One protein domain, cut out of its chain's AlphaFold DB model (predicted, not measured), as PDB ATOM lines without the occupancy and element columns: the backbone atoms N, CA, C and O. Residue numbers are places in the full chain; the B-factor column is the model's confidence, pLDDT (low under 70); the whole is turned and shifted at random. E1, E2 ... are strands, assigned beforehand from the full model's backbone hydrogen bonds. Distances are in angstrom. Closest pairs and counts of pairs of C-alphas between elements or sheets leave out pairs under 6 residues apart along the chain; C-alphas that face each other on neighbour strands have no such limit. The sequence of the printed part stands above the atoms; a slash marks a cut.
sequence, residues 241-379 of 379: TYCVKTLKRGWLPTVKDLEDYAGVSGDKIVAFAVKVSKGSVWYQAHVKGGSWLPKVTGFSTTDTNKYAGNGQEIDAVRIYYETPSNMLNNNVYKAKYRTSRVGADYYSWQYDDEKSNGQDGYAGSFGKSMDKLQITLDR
ATOM      1  N   THR A 241      64.737 -13.885  96.797       96.81
ATOM      2  CA  THR A 241      65.921 -13.493  97.570       96.81
ATOM      3  C   THR A 241      66.363 -14.654  98.446       96.81
ATOM      4  O   THR A 241      65.550 -15.246  99.157       96.81
ATOM      5  N   TYR A 242      67.649 -14.978  98.426       98.44
ATOM      6  CA  TYR A 242      68.180 -16.147  99.116       98.44
ATOM      7  C   TYR A 242      69.603 -15.925  99.615       98.44
ATOM      8  O   TYR A 242      70.324 -15.065  99.124       98.44
ATOM      9  N   CYS A 243      70.012 -16.699 100.613       98.12
ATOM     10  CA  CYS A 243      71.391 -16.736 101.096       98.12
ATOM     11  C   CYS A 243      71.755 -18.153 101.537       98.12
ATOM     12  O   CYS A 243      70.880 -18.996 101.760       98.12
ATOM     13  N   VAL A 244      73.054 -18.411 101.674       98.62
ATOM     14  CA  VAL A 244      73.584 -19.697 102.134       98.62
ATOM     15  C   VAL A 244      74.492 -19.497 103.339       98.62
ATOM     16  O   VAL A 244      75.180 -18.481 103.463       98.62
ATOM     17  N   LYS A 245      74.512 -20.494 104.218       98.31
ATOM     18  CA  LYS A 245      75.527 -20.662 105.249       98.31
ATOM     19  C   LYS A 245      76.587 -21.602 104.709       98.31
ATOM     20  O   LYS A 245      76.279 -22.733 104.330       98.31
ATOM     21  N   THR A 246      77.827 -21.150 104.705       98.31
ATOM     22  CA  THR A 246      78.979 -21.974 104.346       98.31
ATOM     23  C   THR A 246      79.648 -22.539 105.590       98.31
ATOM     24  O   THR A 246      79.547 -21.976 106.684       98.31
ATOM     25  N   LEU A 247      80.345 -23.658 105.414       96.25
ATOM     26  CA  LEU A 247      81.037 -24.355 106.487       96.25
ATOM     27  C   LEU A 247      82.143 -23.489 107.107       96.25
ATOM     28  O   LEU A 247      82.306 -23.517 108.323       96.25
ATOM     29  N   LYS A 248      82.893 -22.719 106.302       96.69
ATOM     30  CA  LYS A 248      84.020 -21.917 106.815       96.69
ATOM     31  C   LYS A 248      83.648 -20.480 107.170       96.69
ATOM     32  O   LYS A 248      84.280 -19.915 108.056       96.69
ATOM     33  N   ARG A 249      82.680 -19.865 106.478       95.56
ATOM     34  CA  ARG A 249      82.403 -18.415 106.601       95.56
ATOM     35  C   ARG A 249      81.060 -18.084 107.239       95.56
ATOM     36  O   ARG A 249      80.770 -16.913 107.458       95.56
ATOM     37  N   GLY A 250      80.241 -19.083 107.558       96.50
ATOM     38  CA  GLY A 250      78.903 -18.841 108.083       96.50
ATOM     39  C   GLY A 250      77.978 -18.250 107.018       96.50
ATOM     40  O   GLY A 250      78.097 -18.578 105.836       96.50
ATOM     41  N   TRP A 251      77.005 -17.445 107.450       97.25
ATOM     42  CA  TRP A 251      76.001 -16.852 106.566       97.25
ATOM     43  C   TRP A 251      76.614 -15.777 105.672       97.25
ATOM     44  O   TRP A 251      77.269 -14.858 106.157       97.25
ATOM     45  N   LEU A 252      76.373 -15.896 104.370       93.06
ATOM     46  CA  LEU A 252      76.778 -14.914 103.369       93.06
ATOM     47  C   LEU A 252      75.655 -13.894 103.101       93.06
ATOM     48  O   LEU A 252      74.498 -14.164 103.444       93.06
ATOM     49  N   PRO A 253      75.963 -12.741 102.475       95.00
ATOM     50  CA  PRO A 253      74.951 -11.790 102.025       95.00
ATOM     51  C   PRO A 253      73.889 -12.425 101.121       95.00
ATOM     52  O   PRO A 253      74.115 -13.446 100.470       95.00
ATOM     53  N   THR A 254      72.711 -11.808 101.081       92.06
ATOM     54  CA  THR A 254      71.615 -12.258 100.221       92.06
ATOM     55  C   THR A 254      71.860 -11.925  98.757       92.06
ATOM     56  O   THR A 254      72.303 -10.825  98.442       92.06
ATOM     57  N   VAL A 255      71.450 -12.835  97.879       90.88
ATOM     58  CA  VAL A 255      71.386 -12.674  96.426       90.88
ATOM     59  C   VAL A 255      69.923 -12.558  96.009       90.88
ATOM     60  O   VAL A 255      69.062 -13.234  96.580       90.88
ATOM     61  N   LYS A 256      69.633 -11.703  95.025       94.81
ATOM     62  CA  LYS A 256      68.307 -11.569  94.416       94.81
ATOM     63  C   LYS A 256      68.336 -12.122  92.991       94.81
ATOM     64  O   LYS A 256      69.182 -11.727  92.196       94.81
ATOM     65  N   ASP A 257      67.420 -13.036  92.677       95.44
ATOM     66  CA  ASP A 257      67.352 -13.736  91.390       95.44
ATOM     67  C   ASP A 257      68.745 -14.217  90.910       95.44
ATOM     68  O   ASP A 257      69.465 -14.910  91.636       95.44
ATOM     69  N   LEU A 258      69.130 -13.836  89.690       95.88
ATOM     70  CA  LEU A 258      70.413 -14.152  89.062       95.88
ATOM     71  C   LEU A 258      71.357 -12.943  89.039       95.88
ATOM     72  O   LEU A 258      72.229 -12.886  88.176       95.88
ATOM     73  N   GLU A 259      71.180 -11.970  89.945       90.06
ATOM     74  CA  GLU A 259      72.153 -10.875  90.106       90.06
ATOM     75  C   GLU A 259      73.546 -11.422  90.463       90.06
ATOM     76  O   GLU A 259      74.550 -10.843  90.060       90.06
ATOM     77  N   ASP A 260      73.596 -12.562  91.164       93.19
ATOM     78  CA  ASP A 260      74.807 -13.339  91.439       93.19
ATOM     79  C   ASP A 260      74.444 -14.821  91.721       93.19
ATOM     80  O   ASP A 260      73.377 -15.312  91.332       93.19
ATOM     81  N   TYR A 261      75.316 -15.557  92.409       95.56
ATOM     82  CA  TYR A 261      75.041 -16.834  93.057       95.56
ATOM     83  C   TYR A 261      75.333 -16.769  94.558       95.56
ATOM     84  O   TYR A 261      76.246 -16.085  95.008       95.56
ATOM     85  N   ALA A 262      74.582 -17.525  95.358       96.44
ATOM     86  CA  ALA A 262      74.849 -17.624  96.787       96.44
ATOM     87  C   ALA A 262      75.863 -18.745  97.045       96.44
ATOM     88  O   ALA A 262      75.586 -19.915  96.772       96.44
ATOM     89  N   GLY A 263      77.031 -18.392  97.578       96.94
ATOM     90  CA  GLY A 263      78.090 -19.346  97.895       96.94
ATOM     91  C   GLY A 263      79.486 -18.789  97.657       96.94
ATOM     92  O   GLY A 263      79.655 -17.651  97.231       96.94
ATOM     93  N   VAL A 264      80.501 -19.599  97.943       94.94
ATOM     94  CA  VAL A 264      81.907 -19.289  97.653       94.94
ATOM     95  C   VAL A 264      82.527 -20.554  97.088       94.94
ATOM     96  O   VAL A 264      82.495 -21.590  97.746       94.94
ATOM     97  N   SER A 265      83.113 -20.474  95.891       93.62
ATOM     98  CA  SER A 265      83.762 -21.625  95.250       93.62
ATOM     99  C   SER A 265      84.754 -22.310  96.204       93.62
ATOM    100  O   SER A 265      85.624 -21.660  96.788       93.62
ATOM    101  N   GLY A 266      84.605 -23.621  96.397       93.94
ATOM    102  CA  GLY A 266      85.416 -24.420  97.320       93.94
ATOM    103  C   GLY A 266      84.961 -24.413  98.789       93.94
ATOM    104  O   GLY A 266      85.516 -25.168  99.595       93.94
ATOM    105  N   ASP A 267      83.976 -23.593  99.167       97.25
ATOM    106  CA  ASP A 267      83.406 -23.547 100.517       97.25
ATOM    107  C   ASP A 267      82.010 -24.173 100.545       97.25
ATOM    108  O   ASP A 267      81.090 -23.757  99.848       97.25
ATOM    109  N   LYS A 268      81.860 -25.218 101.352       98.44
ATOM    110  CA  LYS A 268      80.702 -26.109 101.292       98.44
ATOM    111  C   LYS A 268      79.491 -25.447 101.928       98.44
ATOM    112  O   LYS A 268      79.606 -24.883 103.015       98.44
ATOM    113  N   ILE A 269      78.328 -25.577 101.306       98.62
ATOM    114  CA  ILE A 269      77.068 -25.107 101.880       98.62
ATOM    115  C   ILE A 269      76.589 -26.104 102.946       98.62
ATOM    116  O   ILE A 269      76.672 -27.322 102.767       98.62
ATOM    117  N   VAL A 270      76.098 -25.568 104.065       98.62
ATOM    118  CA  VAL A 270      75.550 -26.332 105.202       98.62
ATOM    119  C   VAL A 270      74.141 -25.900 105.614       98.62
ATOM    120  O   VAL A 270      73.483 -26.577 106.406       98.62
ATOM    121  N   ALA A 271      73.678 -24.754 105.110       98.56
ATOM    122  CA  ALA A 271      72.295 -24.315 105.217       98.56
ATOM    123  C   ALA A 271      71.962 -23.287 104.132       98.56
ATOM    124  O   ALA A 271      72.860 -22.644 103.589       98.56
ATOM    125  N   PHE A 272      70.679 -23.081 103.855       98.69
ATOM    126  CA  PHE A 272      70.213 -21.989 103.003       98.69
ATOM    127  C   PHE A 272      68.841 -21.477 103.444       98.69
ATOM    128  O   PHE A 272      68.075 -22.208 104.071       98.69
ATOM    129  N   ALA A 273      68.544 -20.219 103.130       97.31
ATOM    130  CA  ALA A 273      67.256 -19.587 103.402       97.31
ATOM    131  C   ALA A 273      66.750 -18.874 102.146       97.31
ATOM    132  O   ALA A 273      67.535 -18.229 101.445       97.31
ATOM    133  N   VAL A 274      65.446 -18.975 101.875       97.62
ATOM    134  CA  VAL A 274      64.800 -18.430 100.669       97.62
ATOM    135  C   VAL A 274      63.540 -17.657 101.052       97.62
ATOM    136  O   VAL A 274      62.748 -18.114 101.872       97.62
ATOM    137  N   LYS A 275      63.341 -16.485 100.447       93.94
ATOM    138  CA  LYS A 275      62.085 -15.723 100.468       93.94
ATOM    139  C   LYS A 275      61.741 -15.234  99.067       93.94
ATOM    140  O   LYS A 275      62.619 -15.100  98.219       93.94
ATOM    141  N   VAL A 276      60.473 -14.921  98.845       90.19
ATOM    142  CA  VAL A 276      59.951 -14.411  97.571       90.19
ATOM    143  C   VAL A 276      59.198 -13.105  97.797       90.19
ATOM    144  O   VAL A 276      58.657 -12.884  98.880       90.19
ATOM    145  N   SER A 277      59.193 -12.220  96.800       84.12
ATOM    146  CA  SER A 277      58.519 -10.915  96.885       84.12
ATOM    147  C   SER A 277      57.003 -11.008  96.713       84.12
ATOM    148  O   SER A 277      56.266 -10.144  97.185       84.12
ATOM    149  N   LYS A 278      56.530 -12.061  96.041       80.19
ATOM    150  CA  LYS A 278      55.124 -12.445  95.892       80.19
ATOM    151  C   LYS A 278      55.054 -13.966  95.954       80.19
ATOM    152  O   LYS A 278      56.036 -14.604  95.609       80.19
ATOM    153  N   GLY A 279      53.912 -14.525  96.333       84.00
ATOM    154  CA  GLY A 279      53.695 -15.974  96.349       84.00
ATOM    155  C   GLY A 279      54.151 -16.627  97.637       84.00
ATOM    156  O   GLY A 279      54.443 -15.954  98.627       84.00
ATOM    157  N   SER A 280      54.181 -17.951  97.617       85.19
ATOM    158  CA  SER A 280      54.689 -18.754  98.722       85.19
ATOM    159  C   SER A 280      55.885 -19.574  98.239       85.19
ATOM    160  O   SER A 280      56.007 -19.895  97.058       85.19
ATOM    161  N   VAL A 281      56.820 -19.867  99.142       91.44
ATOM    162  CA  VAL A 281      57.942 -20.764  98.858       91.44
ATOM    163  C   VAL A 281      58.111 -21.721 100.023       91.44
ATOM    164  O   VAL A 281      58.137 -21.303 101.186       91.44
ATOM    165  N   TRP A 282      58.251 -23.004  99.708       96.75
ATOM    166  CA  TRP A 282      58.803 -23.980 100.638       96.75
ATOM    167  C   TRP A 282      60.093 -24.552 100.063       96.75
ATOM    168  O   TRP A 282      60.262 -24.671  98.849       96.75
ATOM    169  N   TYR A 283      61.029 -24.887 100.942       98.25
ATOM    170  CA  TYR A 283      62.324 -25.417 100.538       98.25
ATOM    171  C   TYR A 283      62.880 -26.387 101.580       98.25
ATOM    172  O   TYR A 283      62.470 -26.381 102.739       98.25
ATOM    173  N   GLN A 284      63.786 -27.266 101.160       98.12
ATOM    174  CA  GLN A 284      64.421 -28.264 102.027       98.12
ATOM    175  C   GLN A 284      65.817 -28.623 101.521       98.12
ATOM    176  O   GLN A 284      66.106 -28.524 100.326       98.12
ATOM    177  N   ALA A 285      66.663 -29.089 102.435       98.50
ATOM    178  CA  ALA A 285      68.007 -29.572 102.143       98.50
ATOM    179  C   ALA A 285      68.096 -31.082 102.374       98.50
ATOM    180  O   ALA A 285      67.473 -31.612 103.295       98.50
ATOM    181  N   HIS A 286      68.903 -31.759 101.568       98.62
ATOM    182  CA  HIS A 286      69.362 -33.111 101.835       98.62
ATOM    183  C   HIS A 286      70.750 -33.045 102.465       98.62
ATOM    184  O   HIS A 286      71.653 -32.397 101.930       98.62
ATOM    185  N   VAL A 287      70.907 -33.694 103.617       98.25
ATOM    186  CA  VAL A 287      72.213 -33.825 104.262       98.25
ATOM    187  C   VAL A 287      73.024 -34.870 103.515       98.25
ATOM    188  O   VAL A 287      72.540 -35.967 103.242       98.25
ATOM    189  N   LYS A 288      74.288 -34.563 103.237       97.75
ATOM    190  CA  LYS A 288      75.180 -35.469 102.527       97.75
ATOM    191  C   LYS A 288      75.339 -36.805 103.241       97.75
ATOM    192  O   LYS A 288      75.800 -36.857 104.378       97.75
ATOM    193  N   GLY A 289      74.996 -37.883 102.535       95.25
ATOM    194  CA  GLY A 289      74.998 -39.244 103.089       95.25
ATOM    195  C   GLY A 289      73.931 -39.482 104.166       95.25
ATOM    196  O   GLY A 289      74.003 -40.483 104.871       95.25
ATOM    197  N   GLY A 290      72.980 -38.559 104.312       95.44
ATOM    198  CA  GLY A 290      71.920 -38.592 105.308       95.44
ATOM    199  C   GLY A 290      70.539 -38.626 104.666       95.44
ATOM    200  O   GLY A 290      70.262 -39.438 103.788       95.44
ATOM    201  N   SER A 291      69.647 -37.773 105.161       96.75
ATOM    202  CA  SER A 291      68.257 -37.697 104.712       96.75
ATOM    203  C   SER A 291      67.857 -36.261 104.397       96.75
ATOM    204  O   SER A 291      68.547 -35.297 104.743       96.75
ATOM    205  N   TRP A 292      66.702 -36.125 103.751       98.19
ATOM    206  CA  TRP A 292      66.025 -34.843 103.611       98.19
ATOM    207  C   TRP A 292      65.630 -34.308 104.987       98.19
ATOM    208  O   TRP A 292      64.995 -35.008 105.775       98.19
ATOM    209  N   LEU A 293      65.998 -33.060 105.259       97.44
ATOM    210  CA  LEU A 293      65.500 -32.312 106.407       97.44
ATOM    211  C   LEU A 293      64.035 -31.894 106.174       97.44
ATOM    212  O   LEU A 293      63.577 -31.892 105.025       97.44
ATOM    213  N   PRO A 294      63.296 -31.518 107.237       96.69
ATOM    214  CA  PRO A 294      61.937 -31.009 107.101       96.69
ATOM    215  C   PRO A 294      61.837 -29.830 106.128       96.69
ATOM    216  O   PRO A 294      62.770 -29.038 105.981       96.69
ATOM    217  N   LYS A 295      60.667 -29.694 105.495       95.88
ATOM    218  CA  LYS A 295      60.337 -28.517 104.689       95.88
ATOM    219  C   LYS A 295      60.292 -27.276 105.568       95.88
ATOM    220  O   LYS A 295      59.719 -27.294 106.655       95.88
ATOM    221  N   VAL A 296      60.845 -26.193 105.046       90.44
ATOM    222  CA  VAL A 296      60.928 -24.896 105.706       90.44
ATOM    223  C   VAL A 296      60.101 -23.883 104.929       90.44
ATOM    224  O   VAL A 296      60.131 -23.856 103.698       90.44
ATOM    225  N   THR A 297      59.379 -23.035 105.661       83.12
ATOM    226  CA  THR A 297      58.692 -21.851 105.134       83.12
ATOM    227  C   THR A 297      59.149 -20.604 105.888       83.12
ATOM    228  O   THR A 297      59.312 -20.613 107.112       83.12
ATOM    229  N   GLY A 298      59.328 -19.501 105.163       76.56
ATOM    230  CA  GLY A 298      59.877 -18.250 105.694       76.56
ATOM    231  C   GLY A 298      61.402 -18.169 105.597       76.56
ATOM    232  O   GLY A 298      62.039 -19.017 104.981       76.56
ATOM    233  N   PHE A 299      61.981 -17.115 106.171       92.88
ATOM    234  CA  PHE A 299      63.391 -16.765 105.998       92.88
ATOM    235  C   PHE A 299      63.963 -16.181 107.291       92.88
ATOM    236  O   PHE A 299      63.465 -15.170 107.784       92.88
ATOM    237  N   SER A 300      65.017 -16.796 107.818       84.25
ATOM    238  CA  SER A 300      65.853 -16.247 108.889       84.25
ATOM    239  C   SER A 300      67.241 -16.874 108.839       84.25
ATOM    240  O   SER A 300      67.387 -18.033 108.470       84.25
ATOM    241  N   THR A 301      68.260 -16.130 109.259       90.56
ATOM    242  CA  THR A 301      69.622 -16.653 109.458       90.56
ATOM    243  C   THR A 301      69.894 -17.039 110.916       90.56
ATOM    244  O   THR A 301      70.953 -17.590 111.226       90.56
ATOM    245  N   THR A 302      68.945 -16.779 111.819       85.62
ATOM    246  CA  THR A 302      69.080 -17.019 113.264       85.62
ATOM    247  C   THR A 302      68.045 -18.000 113.810       85.62
ATOM    248  O   THR A 302      68.363 -18.760 114.720       85.62
ATOM    249  N   ASP A 303      66.837 -18.033 113.242       87.75
ATOM    250  CA  ASP A 303      65.786 -18.982 113.624       87.75
ATOM    251  C   ASP A 303      65.958 -20.301 112.859       87.75
ATOM    252  O   ASP A 303      65.813 -20.353 111.635       87.75
ATOM    253  N   THR A 304      66.243 -21.376 113.595       88.12
ATOM    254  CA  THR A 304      66.487 -22.722 113.060       88.12
ATOM    255  C   THR A 304      65.284 -23.331 112.343       88.12
ATOM    256  O   THR A 304      65.453 -24.286 111.594       88.12
ATOM    257  N   ASN A 305      64.078 -22.784 112.533       87.75
ATOM    258  CA  ASN A 305      62.862 -23.217 111.838       87.75
ATOM    259  C   ASN A 305      62.617 -22.464 110.521       87.75
ATOM    260  O   ASN A 305      61.604 -22.697 109.859       87.75
ATOM    261  N   LYS A 306      63.494 -21.517 110.163       92.75
ATOM    262  CA  LYS A 306      63.325 -20.585 109.036       92.75
ATOM    263  C   LYS A 306      64.508 -20.596 108.063       92.75
ATOM    264  O   LYS A 306      64.635 -19.683 107.248       92.75
ATOM    265  N   TYR A 307      65.338 -21.635 108.132       97.94
ATOM    266  CA  TYR A 307      66.304 -22.009 107.105       97.94
ATOM    267  C   TYR A 307      66.412 -23.533 106.996       97.94
ATOM    268  O   TYR A 307      66.153 -24.255 107.957       97.94
ATOM    269  N   ALA A 308      66.835 -24.037 105.839       98.12
ATOM    270  CA  ALA A 308      67.036 -25.458 105.599       98.12
ATOM    271  C   ALA A 308      68.515 -25.813 105.766       98.12
ATOM    272  O   ALA A 308      69.354 -25.411 104.962       98.12
ATOM    273  N   GLY A 309      68.834 -26.560 106.820       97.44
ATOM    274  CA  GLY A 309      70.182 -27.025 107.129       97.44
ATOM    275  C   GLY A 309      70.343 -27.308 108.616       97.44
ATOM    276  O   GLY A 309      69.584 -26.810 109.440       97.44
ATOM    277  N   ASN A 310      71.342 -28.104 108.975       96.25
ATOM    278  CA  ASN A 310      71.632 -28.459 110.368       96.25
ATOM    279  C   ASN A 310      73.130 -28.319 110.701       96.25
ATOM    280  O   ASN A 310      73.609 -28.879 111.682       96.25
ATOM    281  N   GLY A 311      73.879 -27.584 109.869       94.62
ATOM    282  CA  GLY A 311      75.326 -27.413 110.010       94.62
ATOM    283  C   GLY A 311      76.159 -28.520 109.357       94.62
ATOM    284  O   GLY A 311      77.375 -28.368 109.263       94.62
ATOM    285  N   GLN A 312      75.533 -29.589 108.862       98.06
ATOM    286  CA  GLN A 312      76.200 -30.615 108.061       98.06
ATOM    287  C   GLN A 312      76.219 -30.231 106.577       98.06
ATOM    288  O   GLN A 312      75.393 -29.447 106.115       98.06
ATOM    289  N   GLU A 313      77.171 -30.788 105.824       98.25
ATOM    290  CA  GLU A 313      77.268 -30.576 104.375       98.25
ATOM    291  C   GLU A 313      75.974 -31.006 103.677       98.25
ATOM    292  O   GLU A 313      75.472 -32.101 103.938       98.25
ATOM    293  N   ILE A 314      75.473 -30.181 102.758       98.38
ATOM    294  CA  ILE A 314      74.310 -30.524 101.932       98.38
ATOM    295  C   ILE A 314      74.753 -30.924 100.519       98.38
ATOM    296  O   ILE A 314      75.735 -30.393  99.988       98.38
ATOM    297  N   ASP A 315      74.047 -31.877  99.914       98.19
ATOM    298  CA  ASP A 315      74.350 -32.426  98.580       98.19
ATOM    299  C   ASP A 315      73.170 -32.349  97.594       98.19
ATOM    300  O   ASP A 315      73.371 -32.478  96.386       98.19
ATOM    301  N   ALA A 316      71.962 -32.043  98.080       98.25
ATOM    302  CA  ALA A 316      70.807 -31.702  97.257       98.25
ATOM    303  C   ALA A 316      69.872 -30.692  97.943       98.25
ATOM    304  O   ALA A 316      69.814 -30.603  99.171       98.25
ATOM    305  N   VAL A 317      69.109 -29.944  97.145       98.44
ATOM    306  CA  VAL A 317      68.059 -29.023  97.612       98.44
ATOM    307  C   VAL A 317      66.769 -29.214  96.822       98.44
ATOM    308  O   VAL A 317      66.813 -29.557  95.641       98.44
ATOM    309  N   ARG A 318      65.624 -28.951  97.458       98.38
ATOM    310  CA  ARG A 318      64.341 -28.740  96.770       98.38
ATOM    311  C   ARG A 318      63.797 -27.375  97.104       98.38
ATOM    312  O   ARG A 318      63.883 -26.951  98.257       98.38
ATOM    313  N   ILE A 319      63.222 -26.731  96.104       98.19
ATOM    314  CA  ILE A 319      62.583 -25.429  96.219       98.19
ATOM    315  C   ILE A 319      61.327 -25.502  95.372       98.19
ATOM    316  O   ILE A 319      61.403 -25.909  94.222       98.19
ATOM    317  N   TYR A 320      60.197 -25.117  95.941       95.38
ATOM    318  CA  TYR A 320      58.928 -25.053  95.235       95.38
ATOM    319  C   TYR A 320      58.323 -23.682  95.450       95.38
ATOM    320  O   TYR A 320      58.243 -23.211  96.591       95.38
ATOM    321  N   TYR A 321      57.890 -23.067  94.360       93.62
ATOM    322  CA  TYR A 321      57.241 -21.775  94.378       93.62
ATOM    323  C   TYR A 321      55.768 -21.897  94.004       93.62
ATOM    324  O   TYR A 321      55.410 -22.443  92.966       93.62
ATOM    325  N   GLU A 322      54.908 -21.320  94.831       85.38
ATOM    326  CA  GLU A 322      53.491 -21.205  94.534       85.38
ATOM    327  C   GLU A 322      53.188 -19.800  94.012       85.38
ATOM    328  O   GLU A 322      53.310 -18.797  94.730       85.38
ATOM    329  N   THR A 323      52.769 -19.731  92.748       77.44
ATOM    330  CA  THR A 323      52.303 -18.482  92.148       77.44
ATOM    331  C   THR A 323      51.043 -17.995  92.867       77.44
ATOM    332  O   THR A 323      50.089 -18.762  92.997       77.44
ATOM    333  N   PRO A 324      50.989 -16.720  93.298       69.06
ATOM    334  CA  PRO A 324      49.784 -16.130  93.858       69.06
ATOM    335  C   PRO A 324      48.559 -16.352  92.976       69.06
ATOM    336  O   PRO A 324      48.622 -16.162  91.760       69.06
ATOM    337  N   SER A 325      47.413 -16.638  93.591       61.91
ATOM    338  CA  SER A 325      46.151 -16.847  92.873       61.91
ATOM    339  C   SER A 325      45.773 -15.680  91.948       61.91
ATOM    340  O   SER A 325      45.226 -15.898  90.871       61.91
ATOM    341  N   ASN A 326      46.139 -14.444  92.302       55.84
ATOM    342  CA  ASN A 326      45.906 -13.249  91.485       55.84
ATOM    343  C   ASN A 326      46.834 -13.108  90.259       55.84
ATOM    344  O   ASN A 326      46.656 -12.164  89.492       55.84
ATOM    345  N   MET A 327      47.810 -14.002  90.070       64.44
ATOM    346  CA  MET A 327      48.702 -14.034  88.902       64.44
ATOM    347  C   MET A 327      48.432 -15.223  87.965       64.44
ATOM    348  O   MET A 327      48.924 -15.218  86.838       64.44
ATOM    349  N   LEU A 328      47.605 -16.196  88.375       57.75
ATOM    350  CA  LEU A 328      47.346 -17.435  87.623       57.75
ATOM    351  C   LEU A 328      46.719 -17.212  86.238       57.75
ATOM    352  O   LEU A 328      46.953 -18.011  85.338       57.75
ATOM    353  N   ASN A 329      45.967 -16.124  86.047       53.19
ATOM    354  CA  ASN A 329      45.303 -15.831  84.770       53.19
ATOM    355  C   ASN A 329      46.245 -15.238  83.714       53.19
ATOM    356  O   ASN A 329      45.931 -15.304  82.529       53.19
ATOM    357  N   ASN A 330      47.379 -14.663  84.134       57.94
ATOM    358  CA  ASN A 330      48.270 -13.927  83.236       57.94
ATOM    359  C   ASN A 330      49.657 -14.562  83.140       57.94
ATOM    360  O   ASN A 330      50.211 -14.545  82.051       57.94
ATOM    361  N   ASN A 331      50.222 -15.106  84.231       67.19
ATOM    362  CA  ASN A 331      51.568 -15.692  84.271       67.19
ATOM    363  C   ASN A 331      51.730 -16.669  85.453       67.19
ATOM    364  O   ASN A 331      51.860 -16.232  86.600       67.19
ATOM    365  N   VAL A 332      51.788 -17.976  85.180       79.12
ATOM    366  CA  VAL A 332      52.256 -18.968  86.164       79.12
ATOM    367  C   VAL A 332      53.778 -18.902  86.199       79.12
ATOM    368  O   VAL A 332      54.403 -18.853  85.151       79.12
ATOM    369  N   TYR A 333      54.359 -18.835  87.391       88.56
ATOM    370  CA  TYR A 333      55.797 -18.921  87.619       88.56
ATOM    371  C   TYR A 333      56.125 -20.157  88.460       88.56
ATOM    372  O   TYR A 333      55.309 -20.605  89.268       88.56
ATOM    373  N   LYS A 334      57.352 -20.645  88.309       92.44
ATOM    374  CA  LYS A 334      57.950 -21.785  89.004       92.44
ATOM    375  C   LYS A 334      59.312 -21.399  89.559       92.44
ATOM    376  O   LYS A 334      59.998 -20.538  88.995       92.44
ATOM    377  N   ALA A 335      59.745 -22.050  90.633       96.12
ATOM    378  CA  ALA A 335      61.119 -21.931  91.089       96.12
ATOM    379  C   ALA A 335      62.032 -22.601  90.068       96.12
ATOM    380  O   ALA A 335      61.938 -23.804  89.865       96.12
ATOM    381  N   LYS A 336      62.949 -21.842  89.470       97.62
ATOM    382  CA  LYS A 336      64.016 -22.362  88.619       97.62
ATOM    383  C   LYS A 336      65.342 -22.231  89.346       97.62
ATOM    384  O   LYS A 336      65.799 -21.122  89.626       97.62
ATOM    385  N   TYR A 337      65.970 -23.353  89.666       98.38
ATOM    386  CA  TYR A 337      67.139 -23.374  90.539       98.38
ATOM    387  C   TYR A 337      68.169 -24.418  90.123       98.38
ATOM    388  O   TYR A 337      67.863 -25.390  89.440       98.38
ATOM    389  N   ARG A 338      69.425 -24.193  90.507       98.25
ATOM    390  CA  ARG A 338      70.525 -25.137  90.282       98.25
ATOM    391  C   ARG A 338      71.616 -24.960  91.323       98.25
ATOM    392  O   ARG A 338      71.769 -23.892  91.915       98.25
ATOM    393  N   THR A 339      72.407 -26.005  91.500       98.12
ATOM    394  CA  THR A 339      73.552 -26.034  92.411       98.12
ATOM    395  C   THR A 339      74.803 -26.446  91.650       98.12
ATOM    396  O   THR A 339      74.715 -26.967  90.539       98.12
ATOM    397  N   SER A 340      75.979 -26.187  92.206       97.06
ATOM    398  CA  SER A 340      77.246 -26.723  91.696       97.06
ATOM    399  C   SER A 340      77.774 -27.808  92.609       97.06
ATOM    400  O   SER A 340      77.566 -27.773  93.818       97.06
ATOM    401  N   ARG A 341      78.546 -28.735  92.045       95.75
ATOM    402  CA  ARG A 341      79.479 -29.521  92.853       95.75
ATOM    403  C   ARG A 341      80.616 -28.610  93.315       95.75
ATOM    404  O   ARG A 341      81.057 -27.764  92.541       95.75
ATOM    405  N   VAL A 342      81.134 -28.840  94.524       94.94
ATOM    406  CA  VAL A 342      82.298 -28.106  95.054       94.94
ATOM    407  C   VAL A 342      83.421 -27.989  94.013       94.94
ATOM    408  O   VAL A 342      83.916 -29.004  93.518       94.94
ATOM    409  N   GLY A 343      83.821 -26.752  93.709       89.00
ATOM    410  CA  GLY A 343      84.907 -26.405  92.792       89.00
ATOM    411  C   GLY A 343      84.615 -26.665  91.313       89.00
ATOM    412  O   GLY A 343      85.548 -26.680  90.517       89.00
ATOM    413  N   ALA A 344      83.359 -26.911  90.939       93.50
ATOM    414  CA  ALA A 344      82.970 -27.254  89.576       93.50
ATOM    415  C   ALA A 344      81.864 -26.335  89.028       93.50
ATOM    416  O   ALA A 344      81.403 -25.383  89.677       93.50
ATOM    417  N   ASP A 345      81.442 -26.644  87.806       94.06
ATOM    418  CA  ASP A 345      80.303 -26.010  87.155       94.06
ATOM    419  C   ASP A 345      78.968 -26.446  87.769       94.06
ATOM    420  O   ASP A 345      78.877 -27.371  88.585       94.06
ATOM    421  N   TYR A 346      77.918 -25.719  87.394       97.38
ATOM    422  CA  TYR A 346      76.559 -26.005  87.827       97.38
ATOM    423  C   TYR A 346      76.006 -27.276  87.181       97.38
ATOM    424  O   TYR A 346      76.260 -27.560  86.011       97.38
ATOM    425  N   TYR A 347      75.167 -27.981  87.931       96.38
ATOM    426  CA  TYR A 347      74.229 -28.951  87.385       96.38
ATOM    427  C   TYR A 347      73.155 -28.261  86.524       96.38
ATOM    428  O   TYR A 347      73.005 -27.032  86.531       96.38
ATOM    429  N   SER A 348      72.390 -29.067  85.785       95.12
ATOM    430  CA  SER A 348      71.242 -28.605  85.001       95.12
ATOM    431  C   SER A 348      70.204 -27.889  85.868       95.12
ATOM    432  O   SER A 348      70.048 -28.185  87.054       95.12
ATOM    433  N   TRP A 349      69.477 -26.952  85.257       96.94
ATOM    434  CA  TRP A 349      68.358 -26.267  85.901       96.94
ATOM    435  C   TRP A 349      67.242 -27.239  86.282       96.94
ATOM    436  O   TRP A 349      66.884 -28.116  85.494       96.94
ATOM    437  N   GLN A 350      66.691 -27.015  87.469       97.12
ATOM    438  CA  GLN A 350      65.549 -27.726  88.018       97.12
ATOM    439  C   GLN A 350      64.369 -26.774  88.213       97.12
ATOM    440  O   GLN A 350      64.585 -25.593  88.500       97.12
ATOM    441  N   TYR A 351      63.154 -27.292  88.069       95.25
ATOM    442  CA  TYR A 351      61.893 -26.571  88.187       95.25
ATOM    443  C   TYR A 351      61.034 -27.182  89.292       95.25
ATOM    444  O   TYR A 351      60.706 -28.367  89.240       95.25
ATOM    445  N   ASP A 352      60.685 -26.368  90.290       94.31
ATOM    446  CA  ASP A 352      59.894 -26.764  91.459       94.31
ATOM    447  C   ASP A 352      60.300 -28.152  92.007       94.31
ATOM    448  O   ASP A 352      61.471 -28.389  92.309       94.31
ATOM    449  N   ASP A 353      59.364 -29.092  92.131       88.25
ATOM    450  CA  ASP A 353      59.611 -30.496  92.465       88.25
ATOM    451  C   ASP A 353      59.232 -31.454  91.319       88.25
ATOM    452  O   ASP A 353      58.927 -32.631  91.547       88.25
ATOM    453  N   GLU A 354      59.292 -30.955  90.081       89.75
ATOM    454  CA  GLU A 354      58.954 -31.704  88.872       89.75
ATOM    455  C   GLU A 354      59.868 -32.914  88.659       89.75
ATOM    456  O   GLU A 354      61.064 -32.867  88.921       89.75
ATOM    457  N   LYS A 355      59.312 -34.010  88.133       89.75
ATOM    458  CA  LYS A 355      60.044 -35.272  87.871       89.75
ATOM    459  C   LYS A 355      59.965 -35.741  86.418       89.75
ATOM    460  O   LYS A 355      60.305 -36.876  86.092       89.75
ATOM    461  N   SER A 356      59.412 -34.901  85.553       79.75
ATOM    462  CA  SER A 356      59.185 -35.173  84.133       79.75
ATOM    463  C   SER A 356      60.121 -34.330  83.273       79.75
ATOM    464  O   SER A 356      60.673 -33.349  83.747       79.75
ATOM    465  N   ASN A 357      60.284 -34.676  81.993       81.62
ATOM    466  CA  ASN A 357      61.047 -33.870  81.026       81.62
ATOM    467  C   ASN A 357      62.505 -33.582  81.446       81.62
ATOM    468  O   ASN A 357      63.017 -32.483  81.246       81.62
ATOM    469  N   GLY A 358      63.177 -34.577  82.038       80.94
ATOM    470  CA  GLY A 358      64.571 -34.454  82.484       80.94
ATOM    471  C   GLY A 358      64.754 -33.706  83.810       80.94
ATOM    472  O   GLY A 358      65.872 -33.306  84.122       80.94
ATOM    473  N   GLN A 359      63.669 -33.495  84.561       89.69
ATOM    474  CA  GLN A 359      63.683 -32.970  85.925       89.69
ATOM    475  C   GLN A 359      63.791 -34.116  86.939       89.69
ATOM    476  O   GLN A 359      63.132 -35.144  86.789       89.69
ATOM    477  N   ASP A 360      64.597 -33.924  87.982       85.38
ATOM    478  CA  ASP A 360      64.858 -34.922  89.032       85.38
ATOM    479  C   ASP A 360      64.038 -34.653  90.311       85.38
ATOM    480  O   ASP A 360      63.998 -35.458  91.251       85.38
ATOM    481  N   GLY A 361      63.379 -33.494  90.363       88.56
ATOM    482  CA  GLY A 361      62.625 -32.985  91.505       88.56
ATOM    483  C   GLY A 361      63.514 -32.460  92.627       88.56
ATOM    484  O   GLY A 361      63.053 -32.361  93.764       88.56
ATOM    485  N   TYR A 362      64.799 -32.219  92.352       96.62
ATOM    486  CA  TYR A 362      65.777 -31.584  93.236       96.62
ATOM    487  C   TYR A 362      67.018 -31.153  92.444       96.62
ATOM    488  O   TYR A 362      67.349 -31.767  91.435       96.62
ATOM    489  N   ALA A 363      67.760 -30.162  92.943       97.38
ATOM    490  CA  ALA A 363      69.062 -29.778  92.394       97.38
ATOM    491  C   ALA A 363      70.204 -30.287  93.277       97.38
ATOM    492  O   ALA A 363      70.227 -30.032  94.483       97.38
ATOM    493  N   GLY A 364      71.179 -30.965  92.675       96.62
ATOM    494  CA  GLY A 364      72.349 -31.522  93.354       96.62
ATOM    495  C   GLY A 364      72.582 -32.979  92.980       96.62
ATOM    496  O   GLY A 364      72.007 -33.488  92.024       96.62
ATOM    497  N   SER A 365      73.447 -33.658  93.723       95.94
ATOM    498  CA  SER A 365      73.767 -35.064  93.484       95.94
ATOM    499  C   SER A 365      74.140 -35.725  94.799       95.94
ATOM    500  O   SER A 365      75.078 -35.292  95.470       95.94
ATOM    501  N   PHE A 366      73.421 -36.785  95.168       96.94
ATOM    502  CA  PHE A 366      73.655 -37.463  96.437       96.94
ATOM    503  C   PHE A 366      75.114 -37.923  96.585       96.94
ATOM    504  O   PHE A 366      75.731 -38.481  95.676       96.94
ATOM    505  N   GLY A 367      75.689 -37.648  97.753       95.81
ATOM    506  CA  GLY A 367      77.091 -37.881  98.080       95.81
ATOM    507  C   GLY A 367      78.060 -36.804  97.578       95.81
ATOM    508  O   GLY A 367      79.259 -36.902  97.862       95.81
ATOM    509  N   LYS A 368      77.603 -35.769  96.859       96.88
ATOM    510  CA  LYS A 368      78.449 -34.691  96.318       96.88
ATOM    511  C   LYS A 368      78.051 -33.341  96.914       96.88
ATOM    512  O   LYS A 368      77.012 -32.788  96.587       96.88
ATOM    513  N   SER A 369      78.907 -32.791  97.775       96.50
ATOM    514  CA  SER A 369      78.654 -31.490  98.406       96.50
ATOM    515  C   SER A 369      78.570 -30.372  97.362       96.50
ATOM    516  O   SER A 369      79.241 -30.437  96.323       96.50
ATOM    517  N   MET A 370      77.820 -29.322  97.694       97.62
ATOM    518  CA  MET A 370      77.688 -28.116  96.874       97.62
ATOM    519  C   MET A 370      78.344 -26.883  97.499       97.62
ATOM    520  O   MET A 370      78.502 -26.812  98.718       97.62
ATOM    521  N   ASP A 371      78.719 -25.916  96.663       97.62
ATOM    522  CA  ASP A 371      79.344 -24.650  97.079       97.62
ATOM    523  C   ASP A 371      78.703 -23.390  96.483       97.62
ATOM    524  O   ASP A 371      78.997 -22.290  96.949       97.62
ATOM    525  N   LYS A 372      77.812 -23.530  95.492       98.31
ATOM    526  CA  LYS A 372      77.037 -22.429  94.907       98.31
ATOM    527  C   LYS A 372      75.588 -22.849  94.682       98.31
ATOM    528  O   LYS A 372      75.305 -23.994  94.316       98.31
ATOM    529  N   LEU A 373      74.685 -21.893  94.855       98.56
ATOM    530  CA  LEU A 373      73.252 -22.007  94.608       98.56
ATOM    531  C   LEU A 373      72.798 -20.819  93.757       98.56
ATOM    532  O   LEU A 373      73.176 -19.683  94.036       98.56
ATOM    533  N   GLN A 374      71.974 -21.082  92.744       98.56
ATOM    534  CA  GLN A 374      71.263 -20.054  91.986       98.56
ATOM    535  C   GLN A 374      69.771 -20.341  91.977       98.56
ATOM    536  O   GLN A 374      69.368 -21.492  91.795       98.56
ATOM    537  N   ILE A 375      68.964 -19.293  92.144       98.31
ATOM    538  CA  ILE A 375      67.502 -19.370  92.130       98.31
ATOM    539  C   ILE A 375      66.952 -18.168  91.362       98.31
ATOM    540  O   ILE A 375      67.366 -17.038  91.593       98.31
ATOM    541  N   THR A 376      65.984 -18.400  90.483       97.69
ATOM    542  CA  THR A 376      65.093 -17.369  89.936       97.69
ATOM    543  C   THR A 376      63.677 -17.924  89.812       97.69
ATOM    544  O   THR A 376      63.457 -19.116  90.019       97.69
ATOM    545  N   LEU A 377      62.712 -17.071  89.480       94.56
ATOM    546  CA  LEU A 377      61.351 -17.487  89.155       94.56
ATOM    547  C   LEU A 377      61.136 -17.401  87.640       94.56
ATOM    548  O   LEU A 377      61.321 -16.344  87.039       94.56
ATOM    549  N   ASP A 378      60.805 -18.514  87.001       88.81
ATOM    550  CA  ASP A 378      60.635 -18.614  85.543       88.81
ATOM    551  C   ASP A 378      59.186 -18.984  85.216       88.81
ATOM    552  O   ASP A 378      58.518 -19.542  86.080       88.81
ATOM    553  N   ARG A 379      58.684 -18.621  84.034       82.94
ATOM    554  CA  ARG A 379      57.295 -18.933  83.647       82.94
ATOM    555  C   ARG A 379      57.131 -20.376  83.180       82.94
ATOM    556  O   ARG A 379      58.084 -20.886  82.550       82.94
TER     557      ARG A 379
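AT A GLANCE: This is residues 241 to 379 of the 379 residues of the protein "Glycosyl hydrolases family 25" of Ruminococcus bromii (UniProt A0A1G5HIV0). Little of this domain is regular structure: three hairpins, E1 with E2, E3 with E4 and E5 with E6, ring one axis as a loose three-sided barrel, with long loops outside. The 139 printed residues include no named helix and six strands, E1 to E6, in three antiparallel pairs; the class is all strand, 48 residues. It is compact, radius of gyration of the C-alphas 13.9 A, spanning 44 by 34 by 28 A.

HOW THE PARTS SIT: E1, residues 241 to 246, and E2, 269 to 276, form an antiparallel hairpin; N 243 and O 273, 3.0 A apart, are within hydrogen-bond range. So are N 284 and O 318, 2.9 A, in the hairpin of E3, 280 to 287, and E4, 314 to 322, and N 338 and O 374, 3.0 A, in that of E5, 334 to 341, and E6, 370 to 378. The closest C-alphas of E4 and E5 are those of Tyr 321 and Ala 335, 5.1 A; of E1 and E6, Tyr 242 and Ile 375, 7.7 A.

IN THESE COORDINATES: C-alpha 241 opens E1 at (65.921, -13.493, 97.570); C-alpha 378 ends E6 at (60.635, -18.614, 85.543). E4 measures 24.0 A.

THE WHOLE: The printed part has no cut. E2 to E3 is a tight link; the others are long. Residues 324 to 331 have pLDDT under 70.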